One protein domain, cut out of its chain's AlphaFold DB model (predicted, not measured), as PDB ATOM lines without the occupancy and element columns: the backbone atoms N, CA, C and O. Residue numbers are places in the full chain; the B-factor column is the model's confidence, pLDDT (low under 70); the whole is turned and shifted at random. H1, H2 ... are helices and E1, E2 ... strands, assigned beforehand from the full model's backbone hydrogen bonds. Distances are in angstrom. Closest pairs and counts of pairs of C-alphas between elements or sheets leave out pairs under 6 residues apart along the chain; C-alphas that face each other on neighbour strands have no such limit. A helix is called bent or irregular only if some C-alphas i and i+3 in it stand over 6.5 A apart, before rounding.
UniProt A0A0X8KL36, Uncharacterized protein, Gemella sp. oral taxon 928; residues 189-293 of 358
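This is residues 189 to 293 of the 358 residues of an uncharacterized protein of Gemella sp. oral taxon 928 (UniProt A0A0X8KL36). A twisted sheet of four strands, in the order E1 E4 E3 E2, lies between H1, H2 and H3 on one face and the short H4 on the other. The printed part has 105 residues, with elements in the order H1 E1 H2 H3 E2 H4 E3 E4; the sheet is mixed and the class is mixed, helices and strands. It is compact, radius of gyration of the C-alphas 12.9 A, spanning 39 by 28 by 25 A.

H1, residues 191 to 197, runs across E4, residues 287 to 292, at 75 degrees on the local plane, height over the sheet 9.2 A. E1, residues 213 to 218, is antiparallel to E4, with N 215 and O 290 2.9 A apart. H2, residues 219 to 229, touches residues 236 to 240 of H3, residues 236 to 248, about perpendicular at 85 degrees; the closest C-alphas, Thr 223 and Asp 236, are 5.8 A apart. H3 only just touches H1 with residues 243 to 247 alone, in 3 pairs of C-alphas within 8 A; the closest, Pro 191 and Ile 247, are 6.3 A apart. E2, residues 256 to 259, is parallel to E3, residues 279 to 282, with N 259 and O 281 2.9 A apart. E3 and E4 form a hairpin, with N 280 and O 289 2.8 A apart. H4, residues 263 to 270, runs along E4 on the opposite face from H1, at 23 degrees on the local plane, height 9.8 A. Every O i to N i+4 pair is within hydrogen-bond range in H1, H2 and H3, and 2 of 4 in H4. H1 is only just irregular, C-alphas 194 and 197 being 6.54 A apart, and H4 is irregular, C-alphas 265 and 268 being 7.7 A apart. E2, H4, E3 is a strand-helix-strand unit, two parallel neighbour strands with a helix between, and E1, H2 H3, E2 is a split one, with E4 E3 between its strands; both crossovers are right-handed.

H1 begins at C-alpha 191 (125.121, 147.009, 110.369), and E4 ends at C-alpha 292 (126.684, 154.044, 117.723). H3 measures 18.1 A, E1 16.6 A, E4 15.8 A and H2 15.1 A from first to last C-alpha.

The two C-alphas farthest apart, Gly 209 and Asp 232, are 39.6 A apart. The printed part has no cut; the link H1 to E1, residues 198 to 212, is long. Mean pLDDT of the printed part is 90.4, and residue 252 is under 70.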
ATOM      1  N   LEU A 189     126.835 143.940 103.391       87.75
ATOM      2  CA  LEU A 189     127.249 145.040 104.264       87.75
ATOM      3  C   LEU A 189     126.639 144.853 105.657       87.75
ATOM      4  O   LEU A 189     125.426 144.749 105.798       87.75
ATOM      5  N   GLN A 190     127.489 144.792 106.680       86.31
ATOM      6  CA  GLN A 190     127.067 144.579 108.065       86.31
ATOM      7  C   GLN A 190     126.512 145.874 108.682       86.31
ATOM      8  O   GLN A 190     126.858 146.958 108.204       86.31
ATOM      9  N   PRO A 191     125.734 145.815 109.783       87.12
ATOM     10  CA  PRO A 191     125.121 147.009 110.369       87.12
ATOM     11  C   PRO A 191     126.148 148.082 110.747       87.12
ATOM     12  O   PRO A 191     125.952 149.257 110.458       87.12
ATOM     13  N   VAL A 192     127.297 147.683 111.309       87.06
ATOM     14  CA  VAL A 192     128.380 148.624 111.647       87.06
ATOM     15  C   VAL A 192     128.942 149.336 110.413       87.06
ATOM     16  O   VAL A 192     129.300 150.503 110.488       87.06
ATOM     17  N   THR A 193     128.981 148.674 109.255       88.38
ATOM     18  CA  THR A 193     129.389 149.299 107.993       88.38
ATOM     19  C   THR A 193     128.345 150.312 107.535       88.38
ATOM     20  O   THR A 193     128.685 151.472 107.305       88.38
ATOM     21  N   LEU A 194     127.084 149.881 107.465       90.25
ATOM     22  CA  LEU A 194     125.960 150.674 106.962       90.25
ATOM     23  C   LEU A 194     125.686 151.921 107.800       90.25
ATOM     24  O   LEU A 194     125.460 152.985 107.242       90.25
ATOM     25  N   PHE A 195     125.718 151.794 109.126       91.00
ATOM     26  CA  PHE A 195     125.343 152.871 110.044       91.00
ATOM     27  C   PHE A 195     126.545 153.547 110.701       91.00
ATOM     28  O   PHE A 195     126.412 154.624 111.274       91.00
ATOM     29  N   GLY A 196     127.721 152.930 110.645       88.25
ATOM     30  CA  GLY A 196     128.884 153.383 111.395       88.25
ATOM     31  C   GLY A 196     129.999 154.000 110.568       88.25
ATOM     32  O   GLY A 196     130.677 154.897 111.064       88.25
ATOM     33  N   TYR A 197     130.203 153.570 109.326       87.25
ATOM     34  CA  TYR A 197     131.336 154.050 108.528       87.25
ATOM     35  C   TYR A 197     130.933 154.796 107.261       87.25
ATOM     36  O   TYR A 197     131.509 155.838 106.972       87.25
ATOM     37  N   LEU A 198     129.950 154.274 106.529       89.31
ATOM     38  CA  LEU A 198     129.495 154.858 105.268       89.31
ATOM     39  C   LEU A 198     128.694 156.166 105.402       89.31
ATOM     40  O   LEU A 198     128.811 156.995 104.502       89.31
ATOM     41  N   PRO A 199     127.901 156.393 106.470       88.88
ATOM     42  CA  PRO A 199     127.138 157.629 106.602       88.88
ATOM     43  C   PRO A 199     128.032 158.848 106.783       88.88
ATOM     44  O   PRO A 199     129.054 158.775 107.478       88.88
ATOM     45  N   ASP A 200     127.559 159.977 106.252       89.75
ATOM     46  CA  ASP A 200     128.203 161.282 106.377       89.75
ATOM     47  C   ASP A 200     128.512 161.609 107.851       89.75
ATOM     48  O   ASP A 200     127.587 161.725 108.668       89.75
ATOM     49  N   PRO A 201     129.799 161.731 108.224       85.69
ATOM     50  CA  PRO A 201     130.182 161.983 109.606       85.69
ATOM     51  C   PRO A 201     129.667 163.331 110.118       85.69
ATOM     52  O   PRO A 201     129.351 163.427 111.303       85.69
ATOM     53  N   ASP A 202     129.507 164.332 109.247       87.56
ATOM     54  CA  ASP A 202     129.046 165.671 109.630       87.56
ATOM     55  C   ASP A 202     127.538 165.686 109.948       87.56
ATOM     56  O   ASP A 202     127.047 166.598 110.615       87.56
ATOM     57  N   LYS A 203     126.790 164.663 109.509       87.88
ATOM     58  CA  LYS A 203     125.360 164.499 109.816       87.88
ATOM     59  C   LYS A 203     125.093 163.731 111.109       87.88
ATOM     60  O   LYS A 203     123.931 163.574 111.490       87.88
ATOM     61  N   ARG A 204     126.129 163.227 111.784       88.62
ATOM     62  CA  ARG A 204     125.947 162.483 113.036       88.62
ATOM     63  C   ARG A 204     125.542 163.424 114.154       88.62
ATOM     64  O   ARG A 204     126.153 164.468 114.372       88.62
ATOM     65  N   ILE A 205     124.532 163.015 114.908       91.88
ATOM     66  CA  ILE A 205     124.154 163.713 116.132       91.88
ATOM     67  C   ILE A 205     125.113 163.249 117.225       91.88
ATOM     68  O   ILE A 205     125.300 162.049 117.413       91.88
ATOM     69  N   GLN A 206     125.735 164.184 117.937       90.88
ATOM     70  CA  GLN A 206     126.682 163.845 118.995       90.88
ATOM     71  C   GLN A 206     125.976 163.142 120.163       90.88
ATOM     72  O   GLN A 206     124.916 163.580 120.614       90.88
ATOM     73  N   GLY A 207     126.572 162.048 120.641       88.25
ATOM     74  CA  GLY A 207     126.118 161.318 121.821       88.25
ATOM     75  C   GLY A 207     126.919 161.666 123.077       88.25
ATOM     76  O   GLY A 207     127.805 162.526 123.058       88.25
ATOM     77  N   THR A 208     126.606 160.993 124.182       83.69
ATOM     78  CA  THR A 208     127.344 161.081 125.446       83.69
ATOM     79  C   THR A 208     127.559 159.688 126.049       83.69
ATOM     80  O   THR A 208     126.757 158.774 125.857       83.69
ATOM     81  N   GLY A 209     128.655 159.519 126.798       87.44
ATOM     82  CA  GLY A 209     129.003 158.238 127.418       87.44
ATOM     83  C   GLY A 209     129.353 157.161 126.387       87.44
ATOM     84  O   GLY A 209     130.137 157.410 125.472       87.44
ATOM     85  N   ASP A 210     128.769 155.971 126.538       86.62
ATOM     86  CA  ASP A 210     129.037 154.813 125.672       86.62
ATOM     87  C   ASP A 210     128.488 154.985 124.246       86.62
ATOM     88  O   ASP A 210     128.986 154.370 123.299       86.62
ATOM     89  N   ILE A 211     127.475 155.841 124.073       90.56
ATOM     90  CA  ILE A 211     126.973 156.242 122.760       90.56
ATOM     91  C   ILE A 211     127.765 157.472 122.330       90.56
ATOM     92  O   ILE A 211     127.548 158.579 122.811       90.56
ATOM     93  N   THR A 212     128.687 157.284 121.395       88.44
ATOM     94  CA  THR A 212     129.525 158.378 120.880       88.44
ATOM     95  C   THR A 212     128.801 159.227 119.836       88.44
ATOM     96  O   THR A 212     129.120 160.403 119.658       88.44
ATOM     97  N   GLY A 213     127.786 158.667 119.176       91.75
ATOM     98  CA  GLY A 213     126.958 159.396 118.226       91.75
ATOM     99  C   GLY A 213     125.749 158.609 117.748       91.75
ATOM    100  O   GLY A 213     125.658 157.394 117.922       91.75
ATOM    101  N   PHE A 214     124.831 159.321 117.109       93.56
ATOM    102  CA  PHE A 214     123.661 158.759 116.457       93.56
ATOM    103  C   PHE A 214     123.744 159.010 114.960       93.56
ATOM    104  O   PHE A 214     123.961 160.138 114.506       93.56
ATOM    105  N   THR A 215     123.535 157.949 114.198       94.12
ATOM    106  CA  THR A 215     123.442 158.007 112.746       94.12
ATOM    107  C   THR A 215     121.986 158.143 112.354       94.12
ATOM    108  O   THR A 215     121.158 157.333 112.767       94.12
ATOM    109  N   VAL A 216     121.693 159.137 111.520       93.56
ATOM    110  CA  VAL A 216     120.398 159.309 110.863       93.56
ATOM    111  C   VAL A 216     120.633 159.179 109.367       93.56
ATOM    112  O   VAL A 216     121.360 159.986 108.790       93.56
ATOM    113  N   ILE A 217     120.057 158.155 108.746       93.88
ATOM    114  CA  ILE A 217     120.276 157.853 107.330       93.88
ATOM    115  C   ILE A 217     118.964 157.450 106.662       93.88
ATOM    116  O   ILE A 217     118.165 156.703 107.227       93.88
ATOM    117  N   SER A 218     118.715 157.973 105.464       94.38
ATOM    118  CA  SER A 218     117.501 157.640 104.710       94.38
ATOM    119  C   SER A 218     117.635 156.293 103.998       94.38
ATOM    120  O   SER A 218     118.735 155.882 103.626       94.38
ATOM    121  N   LEU A 219     116.512 155.617 103.754       95.75
ATOM    122  CA  LEU A 219     116.478 154.406 102.935       95.75
ATOM    123  C   LEU A 219     116.991 154.681 101.515       95.75
ATOM    124  O   LEU A 219     117.743 153.874 100.992       95.75
ATOM    125  N   GLN A 220     116.684 155.851 100.949       93.12
ATOM    126  CA  GLN A 220     117.169 156.262  99.626       93.12
ATOM    127  C   GLN A 220     118.702 156.330  99.569       93.12
ATOM    128  O   GLN A 220     119.315 155.848  98.620       93.12
ATOM    129  N   GLU A 221     119.326 156.888 100.610       94.12
ATOM    130  CA  GLU A 221     120.785 156.960 100.737       94.12
ATOM    131  C   GLU A 221     121.409 155.565 100.876       94.12
ATOM    132  O   GLU A 221     122.414 155.262 100.233       94.12
ATOM    133  N   LEU A 222     120.777 154.668 101.641       95.12
ATOM    134  CA  LEU A 222     121.194 153.264 101.708       95.12
ATOM    135  C   LEU A 222     121.019 152.553 100.361       95.12
ATOM    136  O   LEU A 222     121.866 151.744  99.985       95.12
ATOM    137  N   THR A 223     119.979 152.881  99.599       95.50
ATOM    138  CA  THR A 223     119.766 152.349  98.251       95.50
ATOM    139  C   THR A 223     120.850 152.807  97.284       95.50
ATOM    140  O   THR A 223     121.366 151.989  96.518       95.50
ATOM    141  N   ASP A 224     121.273 154.068  97.344       94.75
ATOM    142  CA  ASP A 224     122.412 154.561  96.562       94.75
ATOM    143  C   ASP A 224     123.720 153.851  96.951       94.75
ATOM    144  O   ASP A 224     124.489 153.438  96.076       94.75
ATOM    145  N   ILE A 225     123.946 153.610  98.248       94.56
ATOM    146  CA  ILE A 225     125.081 152.819  98.749       94.56
ATOM    147  C   ILE A 225     125.048 151.389  98.189       94.56
ATOM    148  O   ILE A 225     126.049 150.918  97.650       94.56
ATOM    149  N   TYR A 226     123.910 150.694  98.260       94.38
ATOM    150  CA  TYR A 226     123.778 149.323  97.750       94.38
ATOM    151  C   TYR A 226     124.058 149.251  96.247       94.38
ATOM    152  O   TYR A 226     124.827 148.400  95.800       94.38
ATOM    153  N   ASN A 227     123.495 150.176  95.470       95.00
ATOM    154  CA  ASN A 227     123.707 150.224  94.024       95.00
ATOM    155  C   ASN A 227     125.121 150.663  93.627       95.00
ATOM    156  O   ASN A 227     125.514 150.440  92.480       95.00
ATOM    157  N   THR A 228     125.883 151.239  94.560       94.50
ATOM    158  CA  THR A 228     127.316 151.519  94.420       94.50
ATOM    159  C   THR A 228     128.166 150.291  94.737       94.50
ATOM    160  O   THR A 228     129.113 149.996  94.018       94.50
ATOM    161  N   VAL A 229     127.849 149.569  95.812       93.31
ATOM    162  CA  VAL A 229     128.683 148.468  96.314       93.31
ATOM    163  C   VAL A 229     128.504 147.179  95.520       93.31
ATOM    164  O   VAL A 229     129.474 146.450  95.328       93.31
ATOM    165  N   TYR A 230     127.286 146.877  95.078       92.19
ATOM    166  CA  TYR A 230     126.990 145.617  94.398       92.19
ATOM    167  C   TYR A 230     126.845 145.816  92.892       92.19
ATOM    168  O   TYR A 230     126.392 146.877  92.473       92.19
ATOM    169  N   PRO A 231     127.157 144.809  92.061       92.31
ATOM    170  CA  PRO A 231     126.908 144.867  90.620       92.31
ATOM    171  C   PRO A 231     125.416 144.778  90.273       92.31
ATOM    172  O   PRO A 231     124.983 145.417  89.315       92.31
ATOM    173  N   ASP A 232     124.620 144.074  91.082       93.19
ATOM    174  CA  ASP A 232     123.168 144.003  90.908       93.19
ATOM    175  C   ASP A 232     122.492 145.358  91.163       93.19
ATOM    176  O   ASP A 232     123.072 146.286  91.742       93.19
ATOM    177  N   THR A 233     121.248 145.473  90.705       95.25
ATOM    178  CA  THR A 233     120.423 146.670  90.882       95.25
ATOM    179  C   THR A 233     119.385 146.420  91.969       95.25
ATOM    180  O   THR A 233     118.660 145.428  91.903       95.25
ATOM    181  N   TYR A 234     119.318 147.316  92.952       95.62
ATOM    182  CA  TYR A 234     118.434 147.204  94.112       95.62
ATOM    183  C   TYR A 234     117.468 148.390  94.185       95.62
ATOM    184  O   TYR A 234     117.873 149.531  93.971       95.62
ATOM    185  N   ASN A 235     116.209 148.136  94.535       95.19
ATOM    186  CA  ASN A 235     115.243 149.175  94.910       95.19
ATOM    187  C   ASN A 235     115.105 149.297  96.440       95.19
ATOM    188  O   ASN A 235     115.550 148.421  97.182       95.19
ATOM    189  N   ASP A 236     114.436 150.354  96.909       93.94
ATOM    190  CA  ASP A 236     114.220 150.626  98.341       93.94
ATOM    191  C   ASP A 236     113.635 149.435  99.119       93.94
ATOM    192  O   ASP A 236     114.066 149.165 100.240       93.94
ATOM    193  N   SER A 237     112.683 148.694  98.542       95.00
ATOM    194  CA  SER A 237     112.073 147.542  99.225       95.00
ATOM    195  C   SER A 237     113.089 146.425  99.439       95.00
ATOM    196  O   SER A 237     113.206 145.905 100.545       95.00
ATOM    197  N   GLN A 238     113.859 146.088  98.401       95.69
ATOM    198  CA  GLN A 238     114.897 145.059  98.481       95.69
ATOM    199  C   GLN A 238     115.994 145.452  99.472       95.69
ATOM    200  O   GLN A 238     116.465 144.615 100.239       95.69
ATOM    201  N   VAL A 239     116.381 146.729  99.488       95.94
ATOM    202  CA  VAL A 239     117.386 147.257 100.419       95.94
ATOM    203  C   VAL A 239     116.872 147.200 101.852       95.94
ATOM    204  O   VAL A 239     117.585 146.714 102.729       95.94
ATOM    205  N   LYS A 240     115.625 147.623 102.100       95.50
ATOM    206  CA  LYS A 240     114.990 147.527 103.422       95.50
ATOM    207  C   LYS A 240     114.979 146.082 103.920       95.50
ATOM    208  O   LYS A 240     115.396 145.833 105.054       95.50
ATOM    209  N   ASP A 241     114.530 145.146 103.088       94.38
ATOM    210  CA  ASP A 241     114.462 143.727 103.441       94.38
ATOM    211  C   ASP A 241     115.853 143.162 103.754       94.38
ATOM    212  O   ASP A 241     116.042 142.503 104.781       94.38
ATOM    213  N   ASP A 242     116.854 143.480 102.931       93.56
ATOM    214  CA  ASP A 242     118.243 143.078 103.157       93.56
ATOM    215  C   ASP A 242     118.803 143.648 104.467       93.56
ATOM    216  O   ASP A 242     119.421 142.909 105.235       93.56
ATOM    217  N   ILE A 243     118.571 144.929 104.765       93.19
ATOM    218  CA  ILE A 243     119.007 145.563 106.020       93.19
ATOM    219  C   ILE A 243     118.379 144.855 107.219       93.19
ATOM    220  O   ILE A 243     119.080 144.509 108.172       93.19
ATOM    221  N   ILE A 244     117.067 144.608 107.178       91.56
ATOM    222  CA  ILE A 244     116.351 143.905 108.248       91.56
ATOM    223  C   ILE A 244     116.938 142.508 108.446       91.56
ATOM    224  O   ILE A 244     117.181 142.098 109.583       91.56
ATOM    225  N   ASN A 245     117.193 141.785 107.358       90.44
ATOM    226  CA  ASN A 245     117.783 140.452 107.406       90.44
ATOM    227  C   ASN A 245     119.195 140.478 107.997       90.44
ATOM    228  O   ASN A 245     119.521 139.644 108.842       90.44
ATOM    229  N   VAL A 246     120.025 141.442 107.607       89.44
ATOM    230  CA  VAL A 246     121.379 141.603 108.147       89.44
ATOM    231  C   VAL A 246     121.335 141.923 109.643       89.44
ATOM    232  O   VAL A 246     122.068 141.304 110.412       89.44
ATOM    233  N   ILE A 247     120.458 142.828 110.090       88.31
ATOM    234  CA  ILE A 247     120.323 143.154 111.518       88.31
ATOM    235  C   ILE A 247     119.829 141.934 112.306       88.31
ATOM    236  O   ILE A 247     120.422 141.594 113.331       88.31
ATOM    237  N   LYS A 248     118.807 141.221 111.813       85.31
ATOM    238  CA  LYS A 248     118.253 140.022 112.473       85.31
ATOM    239  C   LYS A 248     119.243 138.863 112.579       85.31
ATOM    240  O   LYS A 248     119.145 138.068 113.510       85.31
ATOM    241  N   ASN A 249     120.185 138.776 111.646       84.00
ATOM    242  CA  ASN A 249     121.249 137.773 111.653       84.00
ATOM    243  C   ASN A 249     122.527 138.258 112.358       84.00
ATOM    244  O   ASN A 249     123.529 137.547 112.363       84.00
ATOM    245  N   SER A 250     122.505 139.450 112.957       81.31
ATOM    246  CA  SER A 250     123.624 139.992 113.724       81.31
ATOM    247  C   SER A 250     123.406 139.854 115.233       81.31
ATOM    248  O   SER A 250     122.318 139.524 115.713       81.31
ATOM    249  N   ASN A 251     124.439 140.186 116.007       75.12
ATOM    250  CA  ASN A 251     124.366 140.219 117.469       75.12
ATOM    251  C   ASN A 251     123.394 141.292 118.007       75.12
ATOM    252  O   ASN A 251     123.097 141.286 119.198       75.12
ATOM    253  N   THR A 252     122.879 142.191 117.156       69.00
ATOM    254  CA  THR A 252     121.923 143.249 117.531       69.00
ATOM    255  C   THR A 252     120.477 142.934 117.127       69.00
ATOM    256  O   THR A 252     119.633 143.826 117.119       69.00
ATOM    257  N   LYS A 253     120.146 141.670 116.821       72.31
ATOM    258  CA  LYS A 253     118.825 141.256 116.301       72.31
ATOM    259  C   LYS A 253     117.611 141.729 117.114       72.31
ATOM    260  O   LYS A 253     116.571 142.025 116.535       72.31
ATOM    261  N   GLU A 254     117.729 141.790 118.441       75.38
ATOM    262  CA  GLU A 254     116.646 142.208 119.352       75.38
ATOM    263  C   GLU A 254     116.544 143.735 119.480       75.38
ATOM    264  O   GLU A 254     115.641 144.256 120.125       75.38
ATOM    265  N   MET A 255     117.471 144.456 118.850       82.25
ATOM    266  CA  MET A 255     117.619 145.903 118.918       82.25
ATOM    267  C   MET A 255     117.179 146.570 117.605       82.25
ATOM    268  O   MET A 255     117.675 147.635 117.249       82.25
ATOM    269  N   TYR A 256     116.259 145.939 116.867       92.56
ATOM    270  CA  TYR A 256     115.594 146.538 115.711       92.56
ATOM    271  C   TYR A 256     114.112 146.758 115.988       92.56
ATOM    272  O   TYR A 256     113.412 145.832 116.403       92.56
ATOM    273  N   LYS A 257     113.610 147.956 115.684       92.38
ATOM    274  CA  LYS A 257     112.173 148.245 115.729       92.38
ATOM    275  C   LYS A 257     111.738 149.176 114.605       92.38
ATOM    276  O   LYS A 257     112.481 150.061 114.188       92.38
ATOM    277  N   GLU A 258     110.503 148.994 114.151       94.94
ATOM    278  CA  GLU A 258     109.838 149.917 113.231       94.94
ATOM    279  C   GLU A 258     108.775 150.714 113.980       94.94
ATOM    280  O   GLU A 258     107.986 150.148 114.738       94.94
ATOM    281  N   ILE A 259     108.699 152.014 113.715       94.25
ATOM    282  CA  ILE A 259     107.681 152.895 114.288       94.25
ATOM    283  C   ILE A 259     106.929 153.624 113.180       94.25
ATOM    284  O   ILE A 259     107.501 154.009 112.160       94.25
ATOM    285  N   ASP A 260     105.618 153.770 113.356       95.00
ATOM    286  CA  ASP A 260     104.753 154.490 112.416       95.00
ATOM    287  C   ASP A 260     104.728 155.991 112.731       95.00
ATOM    288  O   ASP A 260     103.711 156.581 113.103       95.00
ATOM    289  N   ASP A 261     105.905 156.603 112.641       92.94
ATOM    290  CA  ASP A 261     106.097 158.016 112.933       92.94
ATOM    291  C   ASP A 261     107.167 158.664 112.056       92.94
ATOM    292  O   ASP A 261     107.867 157.982 111.302       92.94
ATOM    293  N   SER A 262     107.261 159.988 112.169       91.62
ATOM    294  CA  SER A 262     108.277 160.821 111.535       91.62
ATOM    295  C   SER A 262     109.426 161.121 112.503       91.62
ATOM    296  O   SER A 262     109.217 161.440 113.680       91.62
ATOM    297  N   PHE A 263     110.652 161.055 111.989       91.94
ATOM    298  CA  PHE A 263     111.864 161.481 112.671       91.94
ATOM    299  C   PHE A 263     111.841 162.986 112.969       91.94
ATOM    300  O   PHE A 263     112.250 163.387 114.057       91.94
ATOM    301  N   GLU A 264     111.309 163.821 112.066       88.31
ATOM    302  CA  GLU A 264     111.185 165.275 112.291       88.31
ATOM    303  C   GLU A 264     110.385 165.567 113.571       88.31
ATOM    304  O   GLU A 264     110.757 166.429 114.370       88.31
ATOM    305  N   LYS A 265     109.310 164.802 113.792       87.00
ATOM    306  CA  LYS A 265     108.404 164.983 114.928       87.00
ATOM    307  C   LYS A 265     108.939 164.374 116.225       87.00
ATOM    308  O   LYS A 265     108.886 165.028 117.262       87.00
ATOM    309  N   ASN A 266     109.427 163.132 116.173       86.81
ATOM    310  CA  ASN A 266     109.693 162.322 117.372       86.81
ATOM    311  C   ASN A 266     111.132 161.795 117.488       86.81
ATOM    312  O   ASN A 266     111.501 161.232 118.521       86.81
ATOM    313  N   GLY A 267     111.973 162.022 116.480       85.19
ATOM    314  CA  GLY A 267     113.351 161.539 116.438       85.19
ATOM    315  C   GLY A 267     114.220 162.062 117.575       85.19
ATOM    316  O   GLY A 267     114.959 161.291 118.178       85.19
ATOM    317  N   LYS A 268     114.086 163.349 117.927       83.44
ATOM    318  CA  LYS A 268     114.878 163.974 119.003       83.44
ATOM    319  C   LYS A 268     114.603 163.364 120.373       83.44
ATOM    320  O   LYS A 268     115.544 163.115 121.115       83.44
ATOM    321  N   THR A 269     113.339 163.109 120.700       86.69
ATOM    322  CA  THR A 269     112.961 162.487 121.978       86.69
ATOM    323  C   THR A 269     113.532 161.076 122.086       86.69
ATOM    324  O   THR A 269     114.038 160.690 123.132       86.69
ATOM    325  N   MET A 270     113.540 160.336 120.973       86.81
ATOM    326  CA  MET A 270     114.076 158.977 120.926       86.81
ATOM    327  C   MET A 270     115.584 158.874 121.138       86.81
ATOM    328  O   MET A 270     116.047 157.794 121.498       86.81
ATOM    329  N   LEU A 271     116.350 159.954 120.955       88.12
ATOM    330  CA  LEU A 271     117.798 159.942 121.198       88.12
ATOM    331  C   LEU A 271     118.144 159.587 122.653       88.12
ATOM    332  O   LEU A 271     119.195 159.008 122.897       88.12
ATOM    333  N   SER A 272     117.261 159.905 123.604       84.75
ATOM    334  CA  SER A 272     117.457 159.602 125.028       84.75
ATOM    335  C   SER A 272     117.085 158.164 125.406       84.75
ATOM    336  O   SER A 272     117.583 157.650 126.403       84.75
ATOM    337  N   ASP A 273     116.210 157.523 124.625       87.69
ATOM    338  CA  ASP A 273     115.631 156.211 124.948       87.69
ATOM    339  C   ASP A 273     116.296 155.058 124.186       87.69
ATOM    340  O   ASP A 273     116.168 153.891 124.566       87.69
ATOM    341  N   ILE A 274     116.964 155.373 123.075       90.50
ATOM    342  CA  ILE A 274     117.624 154.395 122.215       90.50
ATOM    343  C   ILE A 274     118.891 153.850 122.889       90.50
ATOM    344  O   ILE A 274     119.709 154.593 123.435       90.50
ATOM    345  N   LYS A 275     119.071 152.529 122.851       90.88
ATOM    346  CA  LYS A 275     120.236 151.855 123.441       90.88
ATOM    347  C   LYS A 275     121.379 151.745 122.443       90.88
ATOM    348  O   LYS A 275     121.162 151.690 121.238       90.88
ATOM    349  N   LEU A 276     122.607 151.635 122.946       89.81
ATOM    350  CA  LEU A 276     123.782 151.363 122.117       89.81
ATOM    351  C   LEU A 276     123.556 150.132 121.215       89.81
ATOM    352  O   LEU A 276     123.213 149.059 121.708       89.81
ATOM    353  N   GLY A 277     123.772 150.289 119.907       87.06
ATOM    354  CA  GLY A 277     123.569 149.241 118.900       87.06
ATOM    355  C   GLY A 277     122.124 149.092 118.412       87.06
ATOM    356  O   GLY A 277     121.884 148.355 117.455       87.06
ATOM    357  N   GLU A 278     121.169 149.800 119.022       92.25
ATOM    358  CA  GLU A 278     119.773 149.801 118.598       92.25
ATOM    359  C   GLU A 278     119.576 150.630 117.330       92.25
ATOM    360  O   GLU A 278     120.161 151.701 117.158       92.25
ATOM    361  N   THR A 279     118.746 150.100 116.434       94.56
ATOM    362  CA  THR A 279     118.348 150.706 115.166       94.56
ATOM    363  C   THR A 279     116.832 150.815 115.103       94.56
ATOM    364  O   THR A 279     116.109 149.829 115.258       94.56
ATOM    365  N   VAL A 280     116.340 152.014 114.824       95.12
ATOM    366  CA  VAL A 280     114.915 152.308 114.700       95.12
ATOM    367  C   VAL A 280     114.610 152.814 113.305       95.12
ATOM    368  O   VAL A 280     115.244 153.753 112.835       95.12
ATOM    369  N   PHE A 281     113.616 152.217 112.657       96.31
ATOM    370  CA  PHE A 281     113.123 152.658 111.360       96.31
ATOM    371  C   PHE A 281     111.826 153.467 111.504       96.31
ATOM    372  O   PHE A 281     110.806 152.956 111.974       96.31
ATOM    373  N   PHE A 282     111.866 154.727 111.078       96.69
ATOM    374  CA  PHE A 282     110.737 155.652 111.018       96.69
ATOM    375  C   PHE A 282     110.014 155.485 109.681       96.69
ATOM    376  O   PHE A 282     110.491 155.950 108.644       96.69
ATOM    377  N   LYS A 283     108.856 154.815 109.697       95.31
ATOM    378  CA  LYS A 283     108.128 154.420 108.481       95.31
ATOM    379  C   LYS A 283     107.595 155.593 107.661       95.31
ATOM    380  O   LYS A 283     107.478 155.449 106.450       95.31
ATOM    381  N   LYS A 284     107.269 156.733 108.282       93.75
ATOM    382  CA  LYS A 284     106.707 157.881 107.544       93.75
ATOM    383  C   LYS A 284     107.736 158.576 106.663       93.75
ATOM    384  O   LYS A 284     107.391 159.023 105.577       93.75
ATOM    385  N   ASP A 285     108.986 158.597 107.115       91.94
ATOM    386  CA  ASP A 285     110.068 159.307 106.429       91.94
ATOM    387  C   ASP A 285     111.038 158.349 105.719       91.94
ATOM    388  O   ASP A 285     111.932 158.790 105.003       91.94
ATOM    389  N   ASN A 286     110.882 157.035 105.929       94.94
ATOM    390  CA  ASN A 286     111.825 155.995 105.517       94.94
ATOM    391  C   ASN A 286     113.258 156.273 106.003       94.94
ATOM    392  O   ASN A 286     114.217 156.211 105.234       94.94
ATOM    393  N   ILE A 287     113.404 156.590 107.291       95.00
ATOM    394  CA  ILE A 287     114.685 156.944 107.922       95.00
ATOM    395  C   ILE A 287     115.062 155.911 108.981       95.00
ATOM    396  O   ILE A 287     114.228 155.496 109.784       95.00
ATOM    397  N   TYR A 288     116.339 155.544 109.021       95.56
ATOM    398  CA  TYR A 288     116.947 154.790 110.107       95.56
ATOM    399  C   TYR A 288     117.650 155.736 111.080       95.56
ATOM    400  O   TYR A 288     118.418 156.605 110.669       95.56
ATOM    401  N   LEU A 289     117.408 155.527 112.370       95.38
ATOM    402  CA  LEU A 289     118.169 156.087 113.480       95.38
ATOM    403  C   LEU A 289     118.919 154.948 114.171       95.38
ATOM    404  O   LEU A 289     118.278 154.015 114.650       95.38
ATOM    405  N   THR A 290     120.238 155.047 114.287       94.38
ATOM    406  CA  THR A 290     121.056 154.044 114.981       94.38
ATOM    407  C   THR A 290     121.967 154.701 116.007       94.38
ATOM    408  O   THR A 290     122.664 155.666 115.689       94.38
ATOM    409  N   ALA A 291     122.001 154.166 117.226       93.06
ATOM    410  CA  ALA A 291     122.931 154.603 118.265       93.06
ATOM    411  C   ALA A 291     124.262 153.847 118.167       93.06
ATOM    412  O   ALA A 291     124.301 152.616 118.253       93.06
ATOM    413  N   MET A 292     125.360 154.585 118.020       89.69
ATOM    414  CA  MET A 292     126.684 154.044 117.723       89.69
ATOM    415  C   MET A 292     127.694 154.347 118.833       89.69
ATOM    416  O   MET A 292     127.824 155.474 119.319       89.69
ATOM    417  N   GLY A 293     128.463 153.323 119.195       87.31
ATOM    418  CA  GLY A 293     129.639 153.452 120.053       87.31
ATOM    419  C   GLY A 293     130.862 153.884 119.251       87.31
ATOM    420  O   GLY A 293     130.764 154.118 118.048       87.31
TER     421      GLY A 293